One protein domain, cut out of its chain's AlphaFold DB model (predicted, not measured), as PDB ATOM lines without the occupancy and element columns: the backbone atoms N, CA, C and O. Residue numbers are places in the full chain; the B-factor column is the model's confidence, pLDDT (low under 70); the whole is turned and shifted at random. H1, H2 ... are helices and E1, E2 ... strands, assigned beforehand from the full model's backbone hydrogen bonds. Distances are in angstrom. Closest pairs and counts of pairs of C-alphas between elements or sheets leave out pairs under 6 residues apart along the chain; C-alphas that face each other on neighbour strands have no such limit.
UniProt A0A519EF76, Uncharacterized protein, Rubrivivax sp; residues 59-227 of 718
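Overview. This is residues 59 to 227 of the 718 residues of an uncharacterized protein of Rubrivivax sp (UniProt A0A519EF76). A twisted six-stranded sheet curls like part of a barrel round helix H1, while the long helix H3 packs on its other face, over E7 and E3. The small hairpin E1 and E2 packs on edge strand E8 through E2, and the short H2 sits beside the strands near E4. The printed part has 169 residues, with three named helices and eight named strands in the order E1 E2 H1 E3 H2 E4 E5 E6 E7 H3 E8; the class is mixed, helices and strands. The large sheet is mixed, in the order E4 E5 E6 E7 E3 E8. The whole is compact, with a radius of gyration of the C-alphas of 15.6 A, and spans 47 by 38 by 33 A.

Arrangement. E4, residues 133 to 139, E5, residues 145 to 152, E6, residues 162 to 170, and E7, residues 173 to 186, form a meander, each strand the antiparallel neighbour of the one before. Within hydrogen-bond range are N 136 and O 148 at 2.8 A, N 149 and O 167 at 2.8 A, and N 164 and O 180 at 2.8 A. E7 bends by 55 degrees at residue 181. E3, residues 111 to 116, is parallel to E7, with N 114 and O 183 2.8 A apart, and to E8, residues 218 to 223, with N 113 and O 219 2.9 A apart. The sheet curls round H1, residues 94 to 107; the closest C-alphas of H1 and E5 are those of Ile 98 and Ala 148, 5.0 A. H3, residues 192 to 211, runs along the strands at 10 degrees to E7 on the local plane, at a height of 8.7 A over the sheet; its closest C-alphas to E7 are those of Gly 198 and Ala 185, 4.2 A. There are three layers, with H3 on one face of the sheet and H1 on the other. E7, H3 and E8 make a split strand-helix-strand unit, two parallel strands with E3 between them, its crossover right-handed. H2, residues 122 to 126, is on the sheet over none of its strands, on the opposite face from H1, and touches E4 at Arg 126 and Gln 134, closest C-alphas 6.9 A. E1, residues 69 to 71, and E2, residues 80 to 82, are an antiparallel hairpin, with N 71 and O 80 3.4 A apart. E2 touches E8, closest C-alphas Leu 80 and Val 220, 5.3 A. Every O i to N i+4 pair is within hydrogen-bond range in H1 and H3; in H2 it is 0 of 1, with 1 of 2 O i to N i+3 pairs.

Along the chain. E1 begins at C-alpha 69 (6.139, -31.586, -4.342), and E8 ends at C-alpha 223 (18.075, -28.141, 3.107). From first to last C-alpha, E7 measures 36.2 A, H3 28.2 A, E6 26.7 A and H1 19.8 A. H3 begins at C-alpha 192 (22.127, -43.485, 5.784).

Size, cuts and confidence. The C-alphas farthest apart, those of Asp 142 and Arg 190, are 49.1 A apart. The printed part has no cut, and the link from E2 to H1, 11 residues, is long. Mean pLDDT of the printed part is 75.5; residues 59 to 91, 118 to 121 and 222 to 227 are under 70.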
ATOM      1  N   ALA A  59       0.700 -13.410  -3.996       41.78
ATOM      2  CA  ALA A  59       0.928 -14.108  -5.263       41.78
ATOM      3  C   ALA A  59       1.848 -13.333  -6.233       41.78
ATOM      4  O   ALA A  59       2.427 -13.931  -7.136       41.78
ATOM      5  N   GLY A  60       2.008 -12.015  -6.043       39.47
ATOM      6  CA  GLY A  60       2.937 -11.184  -6.819       39.47
ATOM      7  C   GLY A  60       4.358 -11.085  -6.243       39.47
ATOM      8  O   GLY A  60       5.266 -10.642  -6.944       39.47
ATOM      9  N   ILE A  61       4.564 -11.477  -4.979       39.22
ATOM     10  CA  ILE A  61       5.827 -11.288  -4.237       39.22
ATOM     11  C   ILE A  61       6.585 -12.608  -4.099       39.22
ATOM     12  O   ILE A  61       7.813 -12.636  -4.215       39.22
ATOM     13  N   VAL A  62       5.851 -13.696  -3.858       33.72
ATOM     14  CA  VAL A  62       6.391 -15.047  -3.709       33.72
ATOM     15  C   VAL A  62       6.550 -15.658  -5.102       33.72
ATOM     16  O   VAL A  62       5.551 -16.000  -5.734       33.72
ATOM     17  N   PRO A  63       7.778 -15.790  -5.636       32.44
ATOM     18  CA  PRO A  63       7.963 -16.489  -6.897       32.44
ATOM     19  C   PRO A  63       7.630 -17.985  -6.703       32.44
ATOM     20  O   PRO A  63       7.759 -18.491  -5.585       32.44
ATOM     21  N   PRO A  64       7.286 -18.736  -7.766       34.12
ATOM     22  CA  PRO A  64       6.953 -20.171  -7.704       34.12
ATOM     23  C   PRO A  64       8.145 -21.085  -7.323       34.12
ATOM     24  O   PRO A  64       8.148 -22.282  -7.594       34.12
ATOM     25  N   LEU A  65       9.191 -20.533  -6.698       30.11
ATOM     26  CA  LEU A  65      10.476 -21.181  -6.428       30.11
ATOM     27  C   LEU A  65      10.429 -22.197  -5.284       30.11
ATOM     28  O   LEU A  65      11.346 -23.010  -5.175       30.11
ATOM     29  N   LEU A  66       9.382 -22.192  -4.456       31.39
ATOM     30  CA  LEU A  66       9.110 -23.306  -3.553       31.39
ATOM     31  C   LEU A  66       8.380 -24.393  -4.331       31.39
ATOM     32  O   LEU A  66       7.155 -24.470  -4.348       31.39
ATOM     33  N   ASN A  67       9.158 -25.254  -4.978       32.59
ATOM     34  CA  ASN A  67       8.626 -26.429  -5.653       32.59
ATOM     35  C   ASN A  67       8.323 -27.515  -4.609       32.59
ATOM     36  O   ASN A  67       9.017 -28.523  -4.543       32.59
ATOM     37  N   ALA A  68       7.339 -27.266  -3.739       31.89
ATOM     38  CA  ALA A  68       6.882 -28.212  -2.730       31.89
ATOM     39  C   ALA A  68       6.103 -29.345  -3.407       31.89
ATOM     40  O   ALA A  68       4.877 -29.336  -3.477       31.89
ATOM     41  N   THR A  69       6.803 -30.347  -3.934       32.69
ATOM     42  CA  THR A  69       6.139 -31.586  -4.342       32.69
ATOM     43  C   THR A  69       5.759 -32.363  -3.092       32.69
ATOM     44  O   THR A  69       6.633 -32.923  -2.429       32.69
ATOM     45  N   MET A  70       4.460 -32.420  -2.784       29.55
ATOM     46  CA  MET A  70       3.929 -33.406  -1.846       29.55
ATOM     47  C   MET A  70       4.157 -34.796  -2.432       29.55
ATOM     48  O   MET A  70       3.441 -35.236  -3.332       29.55
ATOM     49  N   THR A  71       5.194 -35.480  -1.962       31.30
ATOM     50  CA  THR A  71       5.410 -36.880  -2.325       31.30
ATOM     51  C   THR A  71       4.535 -37.743  -1.418       31.30
ATOM     52  O   THR A  71       4.552 -37.542  -0.198       31.30
ATOM     53  N   PRO A  72       3.735 -38.679  -1.972       30.70
ATOM     54  CA  PRO A  72       3.013 -39.630  -1.145       30.70
ATOM     55  C   PRO A  72       4.023 -40.390  -0.284       30.70
ATOM     56  O   PRO A  72       5.089 -40.785  -0.754       30.70
ATOM     57  N   ALA A  73       3.666 -40.527   0.987       33.56
ATOM     58  CA  ALA A  73       4.443 -41.129   2.052       33.56
ATOM     59  C   ALA A  73       5.271 -42.355   1.629       33.56
ATOM     60  O   ALA A  73       4.750 -43.297   1.023       33.56
ATOM     61  N   PHE A  74       6.520 -42.417   2.096       38.03
ATOM     62  CA  PHE A  74       7.113 -43.710   2.438       38.03
ATOM     63  C   PHE A  74       6.183 -44.370   3.462       38.03
ATOM     64  O   PHE A  74       5.753 -43.694   4.391       38.03
ATOM     65  N   GLN A  75       5.813 -45.638   3.263       35.72
ATOM     66  CA  GLN A  75       4.839 -46.377   4.085       35.72
ATOM     67  C   GLN A  75       4.886 -45.985   5.582       35.72
ATOM     68  O   GLN A  75       5.779 -46.423   6.299       35.72
ATOM     69  N   GLY A  76       3.931 -45.161   6.037       36.31
ATOM     70  CA  GLY A  76       3.799 -44.739   7.442       36.31
ATOM     71  C   GLY A  76       4.251 -43.315   7.802       36.31
ATOM     72  O   GLY A  76       3.982 -42.901   8.920       36.31
ATOM     73  N   PHE A  77       4.868 -42.551   6.896       37.09
ATOM     74  CA  PHE A  77       5.294 -41.163   7.155       37.09
ATOM     75  C   PHE A  77       4.246 -40.119   6.711       37.09
ATOM     76  O   PHE A  77       3.466 -40.390   5.798       37.09
ATOM     77  N   PRO A  78       4.195 -38.918   7.315       36.00
ATOM     78  CA  PRO A  78       3.346 -37.830   6.831       36.00
ATOM     79  C   PRO A  78       3.791 -37.338   5.441       36.00
ATOM     80  O   PRO A  78       4.919 -37.611   5.014       36.00
ATOM     81  N   PRO A  79       2.910 -36.636   4.702       37.41
ATOM     82  CA  PRO A  79       3.244 -36.109   3.385       37.41
ATOM     83  C   PRO A  79       4.478 -35.199   3.455       37.41
ATOM     84  O   PRO A  79       4.529 -34.240   4.223       37.41
ATOM     85  N   LEU A  80       5.486 -35.513   2.640       37.53
ATOM     86  CA  LEU A  80       6.736 -34.761   2.579       37.53
ATOM     87  C   LEU A  80       6.494 -33.454   1.818       37.53
ATOM     88  O   LEU A  80       6.292 -33.473   0.604       37.53
ATOM     89  N   MET A  81       6.536 -32.314   2.508       39.62
ATOM     90  CA  MET A  81       6.632 -31.006   1.856       39.62
ATOM     91  C   MET A  81       8.058 -30.797   1.348       39.62
ATOM     92  O   MET A  81       8.876 -30.186   2.025       39.62
ATOM     93  N   GLN A  82       8.368 -31.279   0.141       39.94
ATOM     94  CA  GLN A  82       9.695 -31.093  -0.445       39.94
ATOM     95  C   GLN A  82       9.905 -29.642  -0.906       39.94
ATOM     96  O   GLN A  82       9.987 -29.361  -2.092       39.94
ATOM     97  N   ALA A  83      10.000 -28.691   0.014       39.09
ATOM     98  CA  ALA A  83      10.430 -27.341  -0.299       39.09
ATOM     99  C   ALA A  83      11.948 -27.356  -0.516       39.09
ATOM    100  O   ALA A  83      12.731 -27.373   0.430       39.09
ATOM    101  N   ALA A  84      12.381 -27.366  -1.776       40.41
ATOM    102  CA  ALA A  84      13.733 -26.934  -2.087       40.41
ATOM    103  C   ALA A  84      13.758 -25.418  -1.881       40.41
ATOM    104  O   ALA A  84      13.304 -24.671  -2.746       40.41
ATOM    105  N   LEU A  85      14.255 -24.959  -0.730       44.03
ATOM    106  CA  LEU A  85      14.654 -23.563  -0.605       44.03
ATOM    107  C   LEU A  85      15.578 -23.263  -1.800       44.03
ATOM    108  O   LEU A  85      16.485 -24.063  -2.068       44.03
ATOM    109  N   PRO A  86      15.357 -22.185  -2.573       39.34
ATOM    110  CA  PRO A  86      16.250 -21.803  -3.658       39.34
ATOM    111  C   PRO A  86      17.575 -21.297  -3.070       39.34
ATOM    112  O   PRO A  86      17.902 -20.117  -3.110       39.34
ATOM    113  N   LEU A  87      18.373 -22.217  -2.530       46.59
ATOM    114  CA  LEU A  87      19.686 -21.996  -1.934       46.59
ATOM    115  C   LEU A  87      20.744 -21.921  -3.035       46.59
ATOM    116  O   LEU A  87      21.775 -22.584  -2.989       46.59
ATOM    117  N   SER A  88      20.453 -21.170  -4.099       38.22
ATOM    118  CA  SER A  88      21.339 -21.054  -5.263       38.22
ATOM    119  C   SER A  88      22.676 -20.368  -4.932       38.22
ATOM    120  O   SER A  88      23.586 -20.384  -5.760       38.22
ATOM    121  N   GLN A  89      22.810 -19.824  -3.719       48.25
ATOM    122  CA  GLN A  89      23.953 -19.076  -3.208       48.25
ATOM    123  C   GLN A  89      24.305 -19.536  -1.776       48.25
ATOM    124  O   GLN A  89      23.481 -20.183  -1.129       48.25
ATOM    125  N   PRO A  90      25.513 -19.222  -1.261       56.31
ATOM    126  CA  PRO A  90      25.856 -19.405   0.159       56.31
ATOM    127  C   PRO A  90      24.902 -18.680   1.122       56.31
ATOM    128  O   PRO A  90      24.920 -18.960   2.317       56.31
ATOM    129  N   ASP A  91      24.067 -17.781   0.600       64.44
ATOM    130  CA  ASP A  91      23.024 -17.076   1.322       64.44
ATOM    131  C   ASP A  91      21.629 -17.510   0.853       64.44
ATOM    132  O   ASP A  91      21.399 -17.845  -0.313       64.44
ATOM    133  N   MET A  92      20.680 -17.488   1.787       71.69
ATOM    134  CA  MET A  92      19.264 -17.712   1.511       71.69
ATOM    135  C   MET A  92      18.693 -16.503   0.758       71.69
ATOM    136  O   MET A  92      18.855 -15.364   1.206       71.69
ATOM    137  N   ASP A  93      18.023 -16.750  -0.369       78.38
ATOM    138  CA  ASP A  93      17.330 -15.708  -1.132       78.38
ATOM    139  C   ASP A  93      16.217 -15.060  -0.279       78.38
ATOM    140  O   ASP A  93      15.383 -15.792   0.266       78.38
ATOM    141  N   PRO A  94      16.152 -13.716  -0.166       84.06
ATOM    142  CA  PRO A  94      15.147 -13.053   0.658       84.06
ATOM    143  C   PRO A  94      13.698 -13.395   0.295       84.06
ATOM    144  O   PRO A  94      12.865 -13.533   1.190       84.06
ATOM    145  N   ARG A  95      13.383 -13.575  -0.997       79.94
ATOM    146  CA  ARG A  95      12.028 -13.978  -1.418       79.94
ATOM    147  C   ARG A  95      11.737 -15.416  -1.007       79.94
ATOM    148  O   ARG A  95      10.653 -15.687  -0.502       79.94
ATOM    149  N   GLY A  96      12.706 -16.316  -1.176       77.81
ATOM    150  CA  GLY A  96      12.626 -17.693  -0.687       77.81
ATOM    151  C   GLY A  96      12.417 -17.785   0.829       77.81
ATOM    152  O   GLY A  96      11.615 -18.599   1.279       77.81
ATOM    153  N   ALA A  97      13.077 -16.925   1.608       83.44
ATOM    154  CA  ALA A  97      12.904 -16.851   3.060       83.44
ATOM    155  C   ALA A  97      11.499 -16.406   3.470       83.44
ATOM    156  O   ALA A  97      10.879 -17.040   4.323       83.44
ATOM    157  N   ILE A  98      10.971 -15.374   2.814       84.69
ATOM    158  CA  ILE A  98       9.603 -14.905   3.048       84.69
ATOM    159  C   ILE A  98       8.590 -15.980   2.671       84.69
ATOM    160  O   ILE A  98       7.727 -16.310   3.474       84.69
ATOM    161  N   ALA A  99       8.745 -16.590   1.497       79.56
ATOM    162  CA  ALA A  99       7.878 -17.671   1.048       79.56
ATOM    163  C   ALA A  99       7.870 -18.855   2.027       79.56
ATOM    164  O   ALA A  99       6.821 -19.431   2.302       79.56
ATOM    165  N   PHE A 100       9.037 -19.203   2.569       82.75
ATOM    166  CA  PHE A 100       9.180 -20.295   3.520       82.75
ATOM    167  C   PHE A 100       8.502 -19.992   4.861       82.75
ATOM    168  O   PHE A 100       7.714 -20.810   5.329       82.75
ATOM    169  N   ALA A 101       8.734 -18.810   5.443       87.50
ATOM    170  CA  ALA A 101       8.062 -18.392   6.677       87.50
ATOM    171  C   ALA A 101       6.534 -18.345   6.510       87.50
ATOM    172  O   ALA A 101       5.799 -18.855   7.356       87.50
ATOM    173  N   THR A 102       6.054 -17.801   5.388       83.62
ATOM    174  CA  THR A 102       4.624 -17.773   5.062       83.62
ATOM    175  C   THR A 102       4.048 -19.185   4.952       83.62
ATOM    176  O   THR A 102       3.014 -19.459   5.555       83.62
ATOM    177  N   ALA A 103       4.734 -20.106   4.267       79.19
ATOM    178  CA  ALA A 103       4.278 -21.489   4.118       79.19
ATOM    179  C   ALA A 103       4.184 -22.238   5.460       79.19
ATOM    180  O   ALA A 103       3.262 -23.032   5.651       79.19
ATOM    181  N   LEU A 104       5.104 -21.976   6.398       84.50
ATOM    182  CA  LEU A 104       5.025 -22.536   7.751       84.50
ATOM    183  C   LEU A 104       3.771 -22.045   8.486       84.50
ATOM    184  O   LEU A 104       3.059 -22.858   9.076       84.50
ATOM    185  N   GLY A 105       3.485 -20.740   8.418       83.62
ATOM    186  CA  GLY A 105       2.316 -20.139   9.063       83.62
ATOM    187  C   GLY A 105       0.987 -20.571   8.441       83.62
ATOM    188  O   GLY A 105       0.084 -21.000   9.150       83.62
ATOM    189  N   GLU A 106       0.866 -20.525   7.113       78.88
ATOM    190  CA  GLU A 106      -0.360 -20.929   6.405       78.88
ATOM    191  C   GLU A 106      -0.646 -22.426   6.543       78.88
ATOM    192  O   GLU A 106      -1.798 -22.838   6.689       78.88
ATOM    193  N   GLY A 107       0.405 -23.252   6.530       74.44
ATOM    194  CA  GLY A 107       0.287 -24.686   6.770       74.44
ATOM    195  C   GLY A 107      -0.071 -25.030   8.217       74.44
ATOM    196  O   GLY A 107      -0.523 -26.149   8.469       74.44
ATOM    197  N   GLY A 108       0.109 -24.090   9.154       82.50
ATOM    198  CA  GLY A 108       0.033 -24.348  10.591       82.50
ATOM    199  C   GLY A 108       1.052 -25.401  11.025       82.50
ATOM    200  O   GLY A 108       0.722 -26.280  11.814       82.50
ATOM    201  N   ILE A 109       2.251 -25.384  10.436       85.44
ATOM    202  CA  ILE A 109       3.276 -26.406  10.669       85.44
ATOM    203  C   ILE A 109       3.791 -26.289  12.105       85.44
ATOM    204  O   ILE A 109       4.309 -25.247  12.497       85.44
ATOM    205  N   THR A 110       3.670 -27.360  12.883       89.31
ATOM    206  CA  THR A 110       4.137 -27.434  14.276       89.31
ATOM    207  C   THR A 110       5.476 -28.143  14.396       89.31
ATOM    208  O   THR A 110       6.245 -27.823  15.296       89.31
ATOM    209  N   ASP A 111       5.783 -29.063  13.480       89.31
ATOM    210  CA  ASP A 111       7.032 -29.822  13.456       89.31
ATOM    211  C   ASP A 111       7.672 -29.747  12.070       89.31
ATOM    212  O   ASP A 111       7.020 -29.941  11.042       89.31
ATOM    213  N   LEU A 112       8.974 -29.502  12.025       89.25
ATOM    214  CA  LEU A 112       9.740 -29.441  10.794       89.25
ATOM    215  C   LEU A 112      10.975 -30.326  10.893       89.25
ATOM    216  O   LEU A 112      11.878 -30.055  11.677       89.25
ATOM    217  N   ILE A 113      11.051 -31.349  10.047       85.94
ATOM    218  CA  ILE A 113      12.281 -32.120   9.865       85.94
ATOM    219  C   ILE A 113      13.126 -31.424   8.807       85.94
ATOM    220  O   ILE A 113      12.682 -31.271   7.672       85.94
ATOM    221  N   VAL A 114      14.348 -31.034   9.154       85.19
ATOM    222  CA  VAL A 114      15.303 -30.459   8.207       85.19
ATOM    223  C   VAL A 114      16.391 -31.472   7.908       85.19
ATOM    224  O   VAL A 114      17.216 -31.805   8.755       85.19
ATOM    225  N   ALA A 115      16.373 -31.975   6.681       78.00
ATOM    226  CA  ALA A 115      17.389 -32.855   6.150       78.00
ATOM    227  C   ALA A 115      18.567 -32.042   5.606       78.00
ATOM    228  O   ALA A 115      18.448 -31.402   4.560       78.00
ATOM    229  N   GLU A 116      19.697 -32.094   6.302       76.31
ATOM    230  CA  GLU A 116      20.873 -31.272   6.035       76.31
ATOM    231  C   GLU A 116      22.042 -32.123   5.527       76.31
ATOM    232  O   GLU A 116      22.324 -33.201   6.052       76.31
ATOM    233  N   GLY A 117      22.724 -31.656   4.479       70.00
ATOM    234  CA  GLY A 117      23.943 -32.296   3.981       70.00
ATOM    235  C   GLY A 117      25.151 -32.072   4.904       70.00
ATOM    236  O   GLY A 117      25.043 -31.591   6.023       70.00
ATOM    237  N   GLN A 118      26.360 -32.380   4.423       67.56
ATOM    238  CA  GLN A 118      27.591 -32.082   5.182       67.56
ATOM    239  C   GLN A 118      27.863 -30.580   5.340       67.56
ATOM    240  O   GLN A 118      28.590 -30.171   6.245       67.56
ATOM    241  N   VAL A 119      27.339 -29.775   4.418       65.12
ATOM    242  CA  VAL A 119      27.436 -28.321   4.471       65.12
ATOM    243  C   VAL A 119      26.108 -27.816   5.001       65.12
ATOM    244  O   VAL A 119      25.093 -28.082   4.352       65.12
ATOM    245  N   PRO A 120      26.112 -27.107   6.143       66.81
ATOM    246  CA  PRO A 120      24.873 -26.662   6.712       66.81
ATOM    247  C   PRO A 120      24.190 -25.639   5.818       66.81
ATOM    248  O   PRO A 120      24.853 -24.818   5.171       66.81
ATOM    249  N   GLY A 121      22.868 -25.700   5.776       69.06
ATOM    250  CA  GLY A 121      22.079 -24.742   5.027       69.06
ATOM    251  C   GLY A 121      22.178 -23.339   5.641       69.06
ATOM    252  O   GLY A 121      22.526 -23.190   6.815       69.06
ATOM    253  N   PRO A 122      21.947 -22.265   4.871       71.50
ATOM    254  CA  PRO A 122      22.183 -20.902   5.341       71.50
ATOM    255  C   PRO A 122      21.280 -20.484   6.503       71.50
ATOM    256  O   PRO A 122      21.670 -19.590   7.257       71.50
ATOM    257  N   LEU A 123      20.109 -21.113   6.673       79.56
ATOM    258  CA  LEU A 123      19.249 -20.863   7.827       79.56
ATOM    259  C   LEU A 123      19.880 -21.468   9.089       79.56
ATOM    260  O   LEU A 123      20.189 -20.744  10.038       79.56
ATOM    261  N   LEU A 124      20.156 -22.774   9.067       80.31
ATOM    262  CA  LEU A 124      20.749 -23.503  10.194       80.31
ATOM    263  C   LEU A 124      22.159 -23.011  10.538       80.31
ATOM    264  O   LEU A 124      22.513 -22.858  11.709       80.31
ATOM    265  N   ALA A 125      22.954 -22.646   9.530       80.94
ATOM    266  CA  ALA A 125      24.290 -22.099   9.725       80.94
ATOM    267  C   ALA A 125      24.292 -20.813  10.569       80.94
ATOM    268  O   ALA A 125      25.284 -20.561  11.261       80.94
ATOM    269  N   ARG A 126      23.206 -20.025  10.525       85.06
ATOM    270  CA  ARG A 126      23.050 -18.739  11.227       85.06
ATOM    271  C   ARG A 126      22.237 -18.836  12.526       85.06
ATOM    272  O   ARG A 126      22.296 -17.903  13.323       85.06
ATOM    273  N   LEU A 127      21.537 -19.948  12.761       89.56
ATOM    274  CA  LEU A 127      20.682 -20.198  13.934       89.56
ATOM    275  C   LEU A 127      21.233 -21.328  14.826       89.56
ATOM    276  O   LEU A 127      20.533 -22.258  15.226       89.56
ATOM    277  N   ARG A 128      22.522 -21.252  15.167       86.75
ATOM    278  CA  ARG A 128      23.234 -22.277  15.951       86.75
ATOM    279  C   ARG A 128      22.991 -22.208  17.453       86.75
ATOM    280  O   ARG A 128      23.209 -23.199  18.141       86.75
ATOM    281  N   MET A 129      22.619 -21.043  17.976       90.56
ATOM    282  CA  MET A 129      22.466 -20.822  19.415       90.56
ATOM    283  C   MET A 129      21.105 -20.204  19.753       90.56
ATOM    284  O   MET A 129      20.577 -19.435  18.947       90.56
ATOM    285  N   PRO A 130      20.556 -20.494  20.948       94.25
ATOM    286  CA  PRO A 130      19.355 -19.830  21.447       94.25
ATOM    287  C   PRO A 130      19.514 -18.307  21.446       94.25
ATOM    288  O   PRO A 130      20.586 -17.785  21.760       94.25
ATOM    289  N   GLY A 131      18.451 -17.598  21.079       93.25
ATOM    290  CA  GLY A 131      18.425 -16.141  20.966       93.25
ATOM    291  C   GLY A 131      19.020 -15.587  19.670       93.25
ATOM    292  O   GLY A 131      18.963 -14.378  19.452       93.25
ATOM    293  N   GLN A 132      19.575 -16.429  18.790       95.56
ATOM    294  CA  GLN A 132      19.978 -15.982  17.459       95.56
ATOM    295  C   GLN A 132      18.758 -15.744  16.576       95.56
ATOM    296  O   GLN A 132      17.777 -16.489  16.618       95.56
ATOM    297  N   SER A 133      18.850 -14.705  15.752       95.12
ATOM    298  CA  SER A 133      17.813 -14.339  14.802       95.12
ATOM    299  C   SER A 133      18.409 -13.951  13.463       95.12
ATOM    300  O   SER A 133      19.437 -13.270  13.423       95.12
ATOM    301  N   GLN A 134      17.729 -14.300  12.380       94.31
ATOM    302  CA  GLN A 134      18.101 -13.878  11.039       94.31
ATOM    303  C   GLN A 134      16.879 -13.341  10.297       94.31
ATOM    304  O   GLN A 134      15.845 -13.999  10.228       94.31
ATOM    305  N   GLY A 135      17.023 -12.134   9.748       92.94
ATOM    306  CA  GLY A 135      15.993 -11.458   8.969       92.94
ATOM    307  C   GLY A 135      16.333 -11.397   7.483       92.94
ATOM    308  O   GLY A 135      17.505 -11.289   7.108       92.94
ATOM    309  N   TRP A 136      15.292 -11.422   6.660       92.69
ATOM    310  CA  TRP A 136      15.321 -11.218   5.217       92.69
ATOM    311  C   TRP A 136      14.207 -10.265   4.818       92.69
ATOM    312  O   TRP A 136      13.096 -10.376   5.324       92.69
ATOM    313  N   GLN A 137      14.494  -9.345   3.903       94.19
ATOM    314  CA  GLN A 137      13.563  -8.287   3.532       94.19
ATOM    315  C   GLN A 137      13.511  -8.111   2.019       94.19
ATOM    316  O   GLN A 137      14.541  -8.161   1.342       94.19
ATOM    317  N   VAL A 138      12.311  -7.870   1.496       90.94
ATOM    318  CA  VAL A 138      12.074  -7.485   0.101       90.94
ATOM    319  C   VAL A 138      11.107  -6.304   0.051       90.94
ATOM    320  O   VAL A 138      10.267  -6.166   0.941       90.94
ATOM    321  N   PRO A 139      11.193  -5.438  -0.970       91.69
ATOM    322  CA  PRO A 139      10.175  -4.420  -1.182       91.69
ATOM    323  C   PRO A 139       8.837  -5.092  -1.503       91.69
ATOM    324  O   PRO A 139       8.745  -5.912  -2.421       91.69
ATOM    325  N   GLY A 140       7.812  -4.748  -0.732       89.50
ATOM    326  CA  GLY A 140       6.428  -5.083  -1.017       89.50
ATOM    327  C   GLY A 140       5.866  -4.228  -2.161       89.50
ATOM    328  O   GLY A 140       6.468  -3.238  -2.580       89.50
ATOM    329  N   PRO A 141       4.709  -4.610  -2.706       83.88
ATOM    330  CA  PRO A 141       4.095  -3.987  -3.883       83.88
ATOM    331  C   PRO A 141       3.506  -2.592  -3.622       83.88
ATOM    332  O   PRO A 141       3.306  -1.838  -4.567       83.88
ATOM    333  N   ASP A 142       3.255  -2.222  -2.368       90.81
ATOM    334  CA  ASP A 142       2.938  -0.852  -1.939       90.81
ATOM    335  C   ASP A 142       4.204  -0.033  -1.605       90.81
ATOM    336  O   ASP A 142       4.119   1.090  -1.107       90.81
ATOM    337  N   GLY A 143       5.389  -0.594  -1.863       91.88
ATOM    338  CA  GLY A 143       6.685  -0.011  -1.527       91.88
ATOM    339  C   GLY A 143       7.097  -0.195  -0.065       91.88
ATOM    340  O   GLY A 143       8.251   0.086   0.262       91.88
ATOM    341  N   GLN A 144       6.212  -0.688   0.809       94.88
ATOM    342  CA  GLN A 144       6.570  -1.020   2.186       94.88
ATOM    343  C   GLN A 144       7.307  -2.360   2.230       94.88
ATOM    344  O   GLN A 144       7.024  -3.247   1.427       94.88
ATOM    345  N   PRO A 145       8.279  -2.544   3.131       95.00
ATOM    346  CA  PRO A 145       9.039  -3.780   3.161       95.00
ATOM    347  C   PRO A 145       8.231  -4.950   3.724       95.00
ATOM    348  O   PRO A 145       7.621  -4.828   4.788       95.00
ATOM    349  N   VAL A 146       8.346  -6.107   3.071       94.25
ATOM    350  CA  VAL A 146       7.973  -7.407   3.636       94.25
ATOM    351  C   VAL A 146       9.230  -8.040   4.222       94.25
ATOM    352  O   VAL A 146      10.225  -8.206   3.514       94.25
ATOM    353  N   THR A 147       9.193  -8.388   5.505       96.00
ATOM    354  CA  THR A 147      10.329  -8.955   6.238       96.00
ATOM    355  C   THR A 147       9.948 -10.303   6.832       96.00
ATOM    356  O   THR A 147       8.955 -10.384   7.552       96.00
ATOM    357  N   ALA A 148      10.756 -11.332   6.590       95.06
ATOM    358  CA  ALA A 148      10.706 -12.592   7.322       95.06
ATOM    359  C   ALA A 148      11.863 -12.672   8.314       95.06
ATOM    360  O   ALA A 148      13.014 -12.453   7.933       95.06
ATOM    361  N   THR A 149      11.565 -13.000   9.565       96.50
ATOM    362  CA  THR A 149      12.556 -13.144  10.632       96.50
ATOM    363  C   THR A 149      12.425 -14.510  11.270       96.50
ATOM    364  O   THR A 149      11.334 -14.954  11.603       96.50
ATOM    365  N   PHE A 150      13.551 -15.190  11.418       95.88
ATOM    366  CA  PHE A 150      13.634 -16.522  11.989       95.88
ATOM    367  C   PHE A 150      14.437 -16.445  13.274       95.88
ATOM    368  O   PHE A 150      15.563 -15.949  13.257       95.88
ATOM    369  N   HIS A 151      13.873 -16.936  14.367       96.12
ATOM    370  CA  HIS A 151      14.453 -16.879  15.699       96.12
ATOM    371  C   HIS A 151      14.603 -18.285  16.255       96.12
ATOM    372  O   HIS A 151      13.644 -19.054  16.279       96.12
ATOM    373  N   ARG A 152      15.790 -18.610  16.759       96.31
ATOM    374  CA  ARG A 152      15.967 -19.802  17.581       96.31
ATOM    375  C   ARG A 152      15.605 -19.473  19.021       96.31
ATOM    376  O   ARG A 152      16.276 -18.657  19.652       96.31
ATOM    377  N   VAL A 153      14.554 -20.101  19.530       96.50
ATOM    378  CA  VAL A 153      13.953 -19.752  20.823       96.50
ATOM    379  C   VAL A 153      14.653 -20.462  21.979       96.50
ATOM    380  O   VAL A 153      14.897 -19.844  23.013       96.50
ATOM    381  N   ASP A 154      15.024 -21.730  21.809       95.62
ATOM    382  CA  ASP A 154      15.542 -22.570  22.890       95.62
ATOM    383  C   ASP A 154      16.803 -23.372  22.510       95.62
ATOM    384  O   ASP A 154      17.316 -23.360  21.377       95.62
ATOM    385  N   ALA A 155      17.363 -24.006  23.542       91.88
ATOM    386  CA  ALA A 155      18.439 -24.978  23.416       91.88
ATOM    387  C   ALA A 155      17.882 -26.321  22.917       91.88
ATOM    388  O   ALA A 155      16.708 -26.600  23.155       91.88
ATOM    389  N   PRO A 156      18.708 -27.158  22.260       90.31
ATOM    390  CA  PRO A 156      18.281 -28.497  21.879       90.31
ATOM    391  C   PRO A 156      17.776 -29.284  23.092       90.31
ATOM    392  O   PRO A 156      18.425 -29.278  24.141       90.31
ATOM    393  N   THR A 157      16.657 -29.980  22.934       90.88
ATOM    394  CA  THR A 157      16.175 -30.994  23.874       90.88
ATOM    395  C   THR A 157      16.992 -32.284  23.754       90.88
ATOM    396  O   THR A 157      17.870 -32.406  22.897       90.88
ATOM    397  N   ASP A 158      16.708 -33.273  24.606       87.00
ATOM    398  CA  ASP A 158      17.442 -34.549  24.643       87.00
ATOM    399  C   ASP A 158      17.370 -35.341  23.322       87.00
ATOM    400  O   ASP A 158      18.283 -36.093  22.984       87.00
ATOM    401  N   ASP A 159      16.300 -35.152  22.546       83.44
ATOM    402  CA  ASP A 159      16.128 -35.724  21.204       83.44
ATOM    403  C   ASP A 159      16.819 -34.905  20.090       83.44
ATOM    404  O   ASP A 159      16.782 -35.282  18.913       83.44
ATOM    405  N   GLY A 160      17.472 -33.801  20.458       86.44
ATOM    406  CA  GLY A 160      18.131 -32.859  19.561       86.44
ATOM    407  C   GLY A 160      17.193 -31.855  18.887       86.44
ATOM    408  O   GLY A 160      17.675 -31.057  18.081       86.44
ATOM    409  N   SER A 161      15.888 -31.874  19.185       92.00
ATOM    410  CA  SER A 161      14.935 -30.912  18.623       92.00
ATOM    411  C   SER A 161      15.032 -29.542  19.297       92.00
ATOM    412  O   SER A 161      15.521 -29.417  20.415       92.00
ATOM    413  N   TRP A 162      14.610 -28.482  18.615       94.94
ATOM    414  CA  TRP A 162      14.602 -27.115  19.158       94.94
ATOM    415  C   TRP A 162      13.501 -26.279  18.501       94.94
ATOM    416  O   TRP A 162      12.924 -26.680  17.501       94.94
ATOM    417  N   LEU A 163      13.159 -25.125  19.057       96.25
ATOM    418  CA  LEU A 163      12.067 -24.263  18.625       96.25
ATOM    419  C   LEU A 163      12.556 -23.122  17.729       96.25
ATOM    420  O   LEU A 163      13.393 -22.300  18.114       96.25
ATOM    421  N   LEU A 164      11.964 -23.047  16.543       96.44
ATOM    422  CA  LEU A 164      12.090 -21.970  15.575       96.44
ATOM    423  C   LEU A 164      10.820 -21.122  15.595       96.44
ATOM    424  O   LEU A 164       9.733 -21.635  15.351       96.44
ATOM    425  N   GLN A 165      10.951 -19.823  15.826       97.38
ATOM    426  CA  GLN A 165       9.878 -18.863  15.587       97.38
ATOM    427  C   GLN A 165      10.122 -18.167  14.246       97.38
ATOM    428  O   GLN A 165      11.168 -17.550  14.047       97.38
ATOM    429  N   ALA A 166       9.176 -18.301  13.322       96.12
ATOM    430  CA  ALA A 166       9.189 -17.660  12.016       96.12
ATOM    431  C   ALA A 166       8.122 -16.560  11.976       96.12
ATOM    432  O   ALA A 166       6.927 -16.844  12.019       96.12
ATOM    433  N   ASP A 167       8.565 -15.313  11.866       97.06
ATOM    434  CA  ASP A 167       7.713 -14.130  11.839       97.06
ATOM    435  C   ASP A 167       7.739 -13.498  10.447       97.06
ATOM    436  O   ASP A 167       8.809 -13.275   9.881       97.06
ATOM    437  N   VAL A 168       6.573 -13.154   9.903       95.31
ATOM    438  CA  VAL A 168       6.444 -12.346   8.683       95.31
ATOM    439  C   VAL A 168       5.801 -11.021   9.052       95.31
ATOM    440  O   VAL A 168       4.776 -10.984   9.728       95.31
ATOM    441  N   SER A 169       6.378  -9.916   8.594       96.50
ATOM    442  CA  SER A 169       5.849  -8.567   8.797       96.50
ATOM    443  C   SER A 169       5.798  -7.788   7.489       96.50
ATOM    444  O   SER A 169       6.611  -8.019   6.595       96.50
ATOM    445  N   HIS A 170       4.852  -6.860   7.385       95.12
ATOM    446  CA  HIS A 170       4.702  -5.942   6.262       95.12
ATOM    447  C   HIS A 170       4.593  -4.506   6.766       95.12
ATOM    448  O   HIS A 170       3.744  -4.210   7.603       95.12
ATOM    449  N   GLY A 171       5.482  -3.615   6.319       92.81
ATOM    450  CA  GLY A 171       5.495  -2.222   6.786       92.81
ATOM    451  C   GLY A 171       5.666  -2.081   8.306       92.81
ATOM    452  O   GLY A 171       5.175  -1.128   8.900       92.81
ATOM    453  N   GLY A 172       6.316  -3.057   8.954       91.50
ATOM    454  CA  GLY A 172       6.477  -3.122  10.412       91.50
ATOM    455  C   GLY A 172       5.289  -3.725  11.172       91.50
ATOM    456  O   GLY A 172       5.411  -3.986  12.366       91.50
ATOM    457  N   GLN A 173       4.165  -4.001  10.505       95.12
ATOM    458  CA  GLN A 173       3.044  -4.726  11.096       95.12
ATOM    459  C   GLN A 173       3.275  -6.236  10.968       95.12
ATOM    460  O   GLN A 173       3.529  -6.741   9.877       95.12
ATOM    461  N   MET A 174       3.183  -6.967  12.080       95.19
ATOM    462  CA  MET A 174       3.298  -8.426  12.066       95.19
ATOM    463  C   MET A 174       2.083  -9.043  11.365       95.19
ATOM    464  O   MET A 174       0.943  -8.790  11.754       95.19
ATOM    465  N   MET A 175       2.345  -9.829  10.323       93.25
ATOM    466  CA  MET A 175       1.341 -10.514   9.512       93.25
ATOM    467  C   MET A 175       1.096 -11.938   9.998       93.25
ATOM    468  O   MET A 175      -0.051 -12.359  10.121       93.25
ATOM    469  N   SER A 176       2.168 -12.676  10.283       92.75
ATOM    470  CA  SER A 176       2.106 -14.028  10.828       92.75
ATOM    471  C   SER A 176       3.282 -14.282  11.763       92.75
ATOM    472  O   SER A 176       4.340 -13.668  11.633       92.75
ATOM    473  N   SER A 177       3.071 -15.176  12.723       96.06
ATOM    474  CA  SER A 177       4.096 -15.683  13.630       96.06
ATOM    475  C   SER A 177       3.810 -17.160  13.857       96.06
ATOM    476  O   SER A 177       2.713 -17.511  14.294       96.06
ATOM    477  N   GLN A 178       4.760 -18.017  13.495       94.88
ATOM    478  CA  GLN A 178       4.629 -19.464  13.603       94.88
ATOM    479  C   GLN A 178       5.766 -20.024  14.450       94.88
ATOM    480  O   GLN A 178       6.940 -19.838  14.129       94.88
ATOM    481  N   LEU A 179       5.412 -20.750  15.509       95.81
ATOM    482  CA  LEU A 179       6.359 -21.497  16.327       95.81
ATOM    483  C   LEU A 179       6.411 -22.949  15.842       95.81
ATOM    484  O   LEU A 179       5.383 -23.621  15.772       95.81
ATOM    485  N   VAL A 180       7.608 -23.424  15.510       94.31
ATOM    486  CA  VAL A 180       7.848 -24.731  14.890       94.31
ATOM    487  C   VAL A 180       8.934 -25.471  15.653       94.31
ATOM    488  O   VAL A 180       9.997 -24.919  15.926       94.31
ATOM    489  N   ARG A 181       8.705 -26.744  15.968       94.75
ATOM    490  CA  ARG A 181       9.728 -27.641  16.501       94.75
ATOM    491  C   ARG A 181      10.558 -28.228  15.366       94.75
ATOM    492  O   ARG A 181      10.065 -28.971  14.529       94.75
ATOM    493  N   MET A 182      11.827 -27.869  15.346       93.50
ATOM    494  CA  MET A 182      12.835 -28.270  14.379       93.50
ATOM    495  C   MET A 182      13.473 -29.592  14.775       93.50
ATOM    496  O   MET A 182      13.907 -29.755  15.911       93.50
ATOM    497  N   HIS A 183      13.605 -30.494  13.807       91.38
ATOM    498  CA  HIS A 183      14.263 -31.790  13.943       91.38
ATOM    499  C   HIS A 183      15.346 -31.916  12.875       91.38
ATOM    500  O   HIS A 183      15.048 -32.023  11.688       91.38
ATOM    501  N   GLU A 184      16.610 -31.910  13.279       89.25
ATOM    502  CA  GLU A 184      17.728 -32.017  12.338       89.25
ATOM    503  C   GLU A 184      17.985 -33.486  11.954       89.25
ATOM    504  O   GLU A 184      18.180 -34.362  12.807       89.25
ATOM    505  N   ALA A 185      18.008 -33.758  10.648       85.69
ATOM    506  CA  ALA A 185      18.329 -35.057  10.071       85.69
ATOM    507  C   ALA A 185      19.561 -34.943   9.165       85.69
ATOM    508  O   ALA A 185      19.539 -34.275   8.135       85.69
ATOM    509  N   ILE A 186      20.645 -35.634   9.517       86.00
ATOM    510  CA  ILE A 186      21.898 -35.559   8.755       86.00
ATOM    511  C   ILE A 186      21.789 -36.447   7.512       86.00
ATOM    512  O   ILE A 186      21.862 -37.675   7.592       86.00
ATOM    513  N   ALA A 187      21.656 -35.822   6.349       78.88
ATOM    514  CA  ALA A 187      21.661 -36.460   5.046       78.88
ATOM    515  C   ALA A 187      23.098 -36.767   4.583       78.88
ATOM    516  O   ALA A 187      23.683 -36.061   3.762       78.88
ATOM    517  N   ASP A 188      23.669 -37.858   5.100       82.50
ATOM    518  CA  ASP A 188      24.968 -38.389   4.672       82.50
ATOM    519  C   ASP A 188      24.787 -39.731   3.928       82.50
ATOM    520  O   ASP A 188      24.552 -40.756   4.573       82.50
ATOM    521  N   PRO A 189      24.956 -39.782   2.589       73.50
ATOM    522  CA  PRO A 189      24.892 -41.021   1.807       73.50
ATOM    523  C   PRO A 189      25.851 -42.117   2.282       73.50
ATOM    524  O   PRO A 189      25.658 -43.295   1.990       73.50
ATOM    525  N   ARG A 190      26.926 -41.766   3.002       78.19
ATOM    526  CA  ARG A 190      27.860 -42.756   3.560       78.19
ATOM    527  C   ARG A 190      27.333 -43.379   4.849       78.19
ATOM    528  O   ARG A 190      27.784 -44.473   5.203       78.19
ATOM    529  N   ARG A 191      26.422 -42.691   5.539       80.06
ATOM    530  CA  ARG A 191      25.829 -43.057   6.831       80.06
ATOM    531  C   ARG A 191      24.305 -42.846   6.784       80.06
ATOM    532  O   ARG A 191      23.786 -42.018   7.530       80.06
ATOM    533  N   PRO A 192      23.577 -43.624   5.957       74.56
ATOM    534  CA  PRO A 192      22.127 -43.485   5.784       74.56
ATOM    535  C   PRO A 192      21.334 -43.618   7.093       74.56
ATOM    536  O   PRO A 192      20.235 -43.079   7.210       74.56
ATOM    537  N   GLN A 193      21.903 -44.299   8.092       76.94
ATOM    538  CA  GLN A 193      21.295 -44.455   9.411       76.94
ATOM    539  C   GLN A 193      21.124 -43.127  10.157       76.94
ATOM    540  O   GLN A 193      20.099 -42.945  10.795       76.94
ATOM    541  N   LEU A 194      22.040 -42.160  10.011       82.50
ATOM    542  CA  LEU A 194      21.922 -40.866  10.703       82.50
ATOM    543  C   LEU A 194      20.684 -40.083  10.251       82.50
ATOM    544  O   LEU A 194      20.001 -39.452  11.057       82.50
ATOM    545  N   PHE A 195      20.373 -40.163   8.958       81.31
ATOM    546  CA  PHE A 195      19.159 -39.586   8.403       81.31
ATOM    547  C   PHE A 195      17.916 -40.320   8.902       81.31
ATOM    548  O   PHE A 195      16.971 -39.674   9.341       81.31
ATOM    549  N   ARG A 196      17.924 -41.661   8.879       76.75
ATOM    550  CA  ARG A 196      16.810 -42.478   9.391       76.75
ATOM    551  C   ARG A 196      16.525 -42.185  10.858       76.75
ATOM    552  O   ARG A 196      15.372 -41.991  11.213       76.75
ATOM    553  N   GLU A 197      17.562 -42.115  11.686       80.94
ATOM    554  CA  GLU A 197      17.459 -41.774  13.103       80.94
ATOM    555  C   GLU A 197      16.892 -40.364  13.292       80.94
ATOM    556  O   GLU A 197      15.968 -40.193  14.080       80.94
ATOM    557  N   GLY A 198      17.382 -39.366  12.548       83.38
ATOM    558  CA  GLY A 198      16.857 -37.998  12.613       83.38
ATOM    559  C   GLY A 198      15.387 -37.897  12.212       83.38
ATOM    560  O   GLY A 198      14.582 -37.308  12.931       83.38
ATOM    561  N   VAL A 199      15.012 -38.550  11.109       79.62
ATOM    562  CA  VAL A 199      13.621 -38.605  10.647       79.62
ATOM    563  C   VAL A 199      12.734 -39.356  11.646       79.62
ATOM    564  O   VAL A 199      11.626 -38.911  11.937       79.62
ATOM    565  N   ALA A 200      13.215 -40.467  12.213       75.62
ATOM    566  CA  ALA A 200      12.487 -41.241  13.215       75.62
ATOM    567  C   ALA A 200      12.271 -40.449  14.511       75.62
ATOM    568  O   ALA A 200      11.177 -40.515  15.068       75.62
ATOM    569  N   ARG A 201      13.265 -39.670  14.963       84.12
ATOM    570  CA  ARG A 201      13.120 -38.766  16.115       84.12
ATOM    571  C   ARG A 201      12.039 -37.716  15.864       84.12
ATOM    572  O   ARG A 201      11.110 -37.614  16.662       84.12
ATOM    573  N   GLY A 202      12.093 -37.024  14.723       80.75
ATOM    574  CA  GLY A 202      11.073 -36.032  14.369       80.75
ATOM    575  C   GLY A 202       9.672 -36.628  14.248       80.75
ATOM    576  O   GLY A 202       8.700 -36.070  14.754       80.75
ATOM    577  N   HIS A 203       9.568 -37.823  13.665       78.81
ATOM    578  CA  HIS A 203       8.306 -38.550  13.583       78.81
ATOM    579  C   HIS A 203       7.773 -38.979  14.957       78.81
ATOM    580  O   HIS A 203       6.577 -38.852  15.219       78.81
ATOM    581  N   ALA A 204       8.636 -39.468  15.851       77.19
ATOM    582  CA  ALA A 204       8.256 -39.843  17.211       77.19
ATOM    583  C   ALA A 204       7.759 -38.632  18.020       77.19
ATOM    584  O   ALA A 204       6.725 -38.728  18.678       77.19
ATOM    585  N   SER A 205       8.434 -37.481  17.910       82.75
ATOM    586  CA  SER A 205       7.986 -36.221  18.524       82.75
ATOM    587  C   SER A 205       6.592 -35.826  18.036       82.75
ATOM    588  O   SER A 205       5.675 -35.652  18.838       82.75
ATOM    589  N   TRP A 206       6.408 -35.746  16.717       85.25
ATOM    590  CA  TRP A 206       5.127 -35.369  16.117       85.25
ATOM    591  C   TRP A 206       3.997 -36.341  16.483       85.25
ATOM    592  O   TRP A 206       2.918 -35.919  16.888       85.25
ATOM    593  N   THR A 207       4.236 -37.653  16.394       75.00
ATOM    594  CA  THR A 207       3.228 -38.654  16.785       75.00
ATOM    595  C   THR A 207       2.872 -38.569  18.266       75.00
ATOM    596  O   THR A 207       1.702 -38.740  18.604       75.00
ATOM    597  N   GLY A 208       3.832 -38.244  19.138       81.50
ATOM    598  CA  GLY A 208       3.578 -37.956  20.549       81.50
ATOM    599  C   GLY A 208       2.653 -36.751  20.754       81.50
ATOM    600  O   GLY A 208       1.716 -36.832  21.548       81.50
ATOM    601  N   GLN A 209       2.852 -35.671  19.994       81.06
ATOM    602  CA  GLN A 209       1.977 -34.490  20.027       81.06
ATOM    603  C   GLN A 209       0.562 -34.808  19.519       81.06
ATOM    604  O   GLN A 209      -0.423 -34.478  20.183       81.06
ATOM    605  N   CYS A 210       0.449 -35.530  18.399       75.88
ATOM    606  CA  CYS A 210      -0.834 -36.015  17.886       75.88
ATOM    607  C   CYS A 210      -1.562 -36.896  18.913       75.88
ATOM    608  O   CYS A 210      -2.761 -36.734  19.135       75.88
ATOM    609  N   ALA A 211      -0.848 -37.817  19.568       78.25
ATOM    610  CA  ALA A 211      -1.412 -38.695  20.594       78.25
ATOM    611  C   ALA A 211      -1.882 -37.923  21.839       78.25
ATOM    612  O   ALA A 211      -2.831 -38.342  22.499       78.25
ATOM    613  N   ALA A 212      -1.265 -36.775  22.131       87.31
ATOM    614  CA  ALA A 212      -1.707 -35.846  23.168       87.31
ATOM    615  C   ALA A 212      -2.925 -34.990  22.751       87.31
ATOM    616  O   ALA A 212      -3.352 -34.126  23.516       87.31
ATOM    617  N   GLY A 213      -3.489 -35.212  21.557       85.75
ATOM    618  CA  GLY A 213      -4.645 -34.477  21.041       85.75
ATOM    619  C   GLY A 213      -4.313 -33.085  20.500       85.75
ATOM    620  O   GLY A 213      -5.219 -32.269  20.338       85.75
ATOM    621  N   GLN A 214      -3.036 -32.787  20.243       85.81
ATOM    622  CA  GLN A 214      -2.624 -31.526  19.624       85.81
ATOM    623  C   GLN A 214      -2.858 -31.589  18.103       85.81
ATOM    624  O   GLN A 214      -2.623 -32.631  17.488       85.81
ATOM    625  N   ASP A 215      -3.299 -30.482  17.485       80.56
ATOM    626  CA  ASP A 215      -3.338 -30.334  16.015       80.56
ATOM    627  C   ASP A 215      -1.906 -30.136  15.497       80.56
ATOM    628  O   ASP A 215      -1.482 -29.028  15.171       80.56
ATOM    629  N   ALA A 216      -1.130 -31.218  15.532       81.44
ATOM    630  CA  ALA A 216       0.263 -31.217  15.135       81.44
ATOM    631  C   ALA A 216       0.389 -31.521  13.640       81.44
ATOM    632  O   ALA A 216      -0.115 -32.526  13.127       81.44
ATOM    633  N   ARG A 217       1.123 -30.668  12.929       81.62
ATOM    634  CA  ARG A 217       1.344 -30.772  11.485       81.62
ATOM    635  C   ARG A 217       2.829 -30.786  11.204       81.62
ATOM    636  O   ARG A 217       3.552 -29.877  11.602       81.62
ATOM    637  N   MET A 218       3.272 -31.812  10.489       80.38
ATOM    638  CA  MET A 218       4.679 -31.993  10.169       80.38
ATOM    639  C   MET A 218       4.979 -31.609   8.720       80.38
ATOM    640  O   MET A 218       4.247 -31.995   7.809       80.38
ATOM    641  N   ALA A 219       6.101 -30.930   8.508       77.38
ATOM    642  CA  ALA A 219       6.746 -30.791   7.209       77.38
ATOM    643  C   ALA A 219       8.157 -31.401   7.236       77.38
ATOM    644  O   ALA A 219       8.774 -31.545   8.291       77.38
ATOM    645  N   VAL A 220       8.688 -31.749   6.062       71.94
ATOM    646  CA  VAL A 220      10.057 -32.263   5.915       71.94
ATOM    647  C   VAL A 220      10.750 -31.512   4.795       71.94
ATOM    648  O   VAL A 220      10.428 -31.706   3.628       71.94
ATOM    649  N   VAL A 221      11.713 -30.675   5.146       74.50
ATOM    650  CA  VAL A 221      12.480 -29.857   4.212       74.50
ATOM    651  C   VAL A 221      13.842 -30.485   3.995       74.50
ATOM    652  O   VAL A 221      14.548 -30.810   4.942       74.50
ATOM    653  N   CYS A 222      14.244 -30.618   2.737       69.94
ATOM    654  CA  CYS A 222      15.614 -30.980   2.401       69.94
ATOM    655  C   CYS A 222      16.414 -29.707   2.149       69.94
ATOM    656  O   CYS A 222      16.405 -29.173   1.037       69.94
ATOM    657  N   GLU A 223      17.125 -29.249   3.177       63.94
ATOM    658  CA  GLU A 223      18.075 -28.141   3.107       63.94
ATOM    659  C   GLU A 223      19.421 -28.659   2.579       63.94
ATOM    660  O   GLU A 223      20.481 -28.548   3.188       63.94
ATOM    661  N   ASP A 224      19.372 -29.286   1.406       58.97
ATOM    662  CA  ASP A 224      20.575 -29.645   0.674       58.97
ATOM    663  C   ASP A 224      21.071 -28.375  -0.025       58.97
ATOM    664  O   ASP A 224      20.701 -28.071  -1.165       58.97
ATOM    665  N   GLY A 225      21.800 -27.566   0.749       46.78
ATOM    666  CA  GLY A 225      22.360 -26.284   0.351       46.78
ATOM    667  C   GLY A 225      23.029 -26.369  -1.016       46.78
ATOM    668  O   GLY A 225      24.050 -27.031  -1.208       46.78
ATOM    669  N   ALA A 226      22.452 -25.640  -1.964       46.66
ATOM    670  CA  ALA A 226      22.903 -25.483  -3.333       46.66
ATOM    671  C   ALA A 226      22.806 -26.719  -4.233       46.66
ATOM    672  O   ALA A 226      22.847 -27.881  -3.838       46.66
ATOM    673  N   ARG A 227      22.784 -26.425  -5.535       48.94
ATOM    674  CA  ARG A 227      22.977 -27.340  -6.669       48.94
ATOM    675  C   ARG A 227      24.285 -28.160  -6.597       48.94
ATOM    676  O   ARG A 227      24.769 -28.591  -7.629       48.94
TER     677      ARG A 227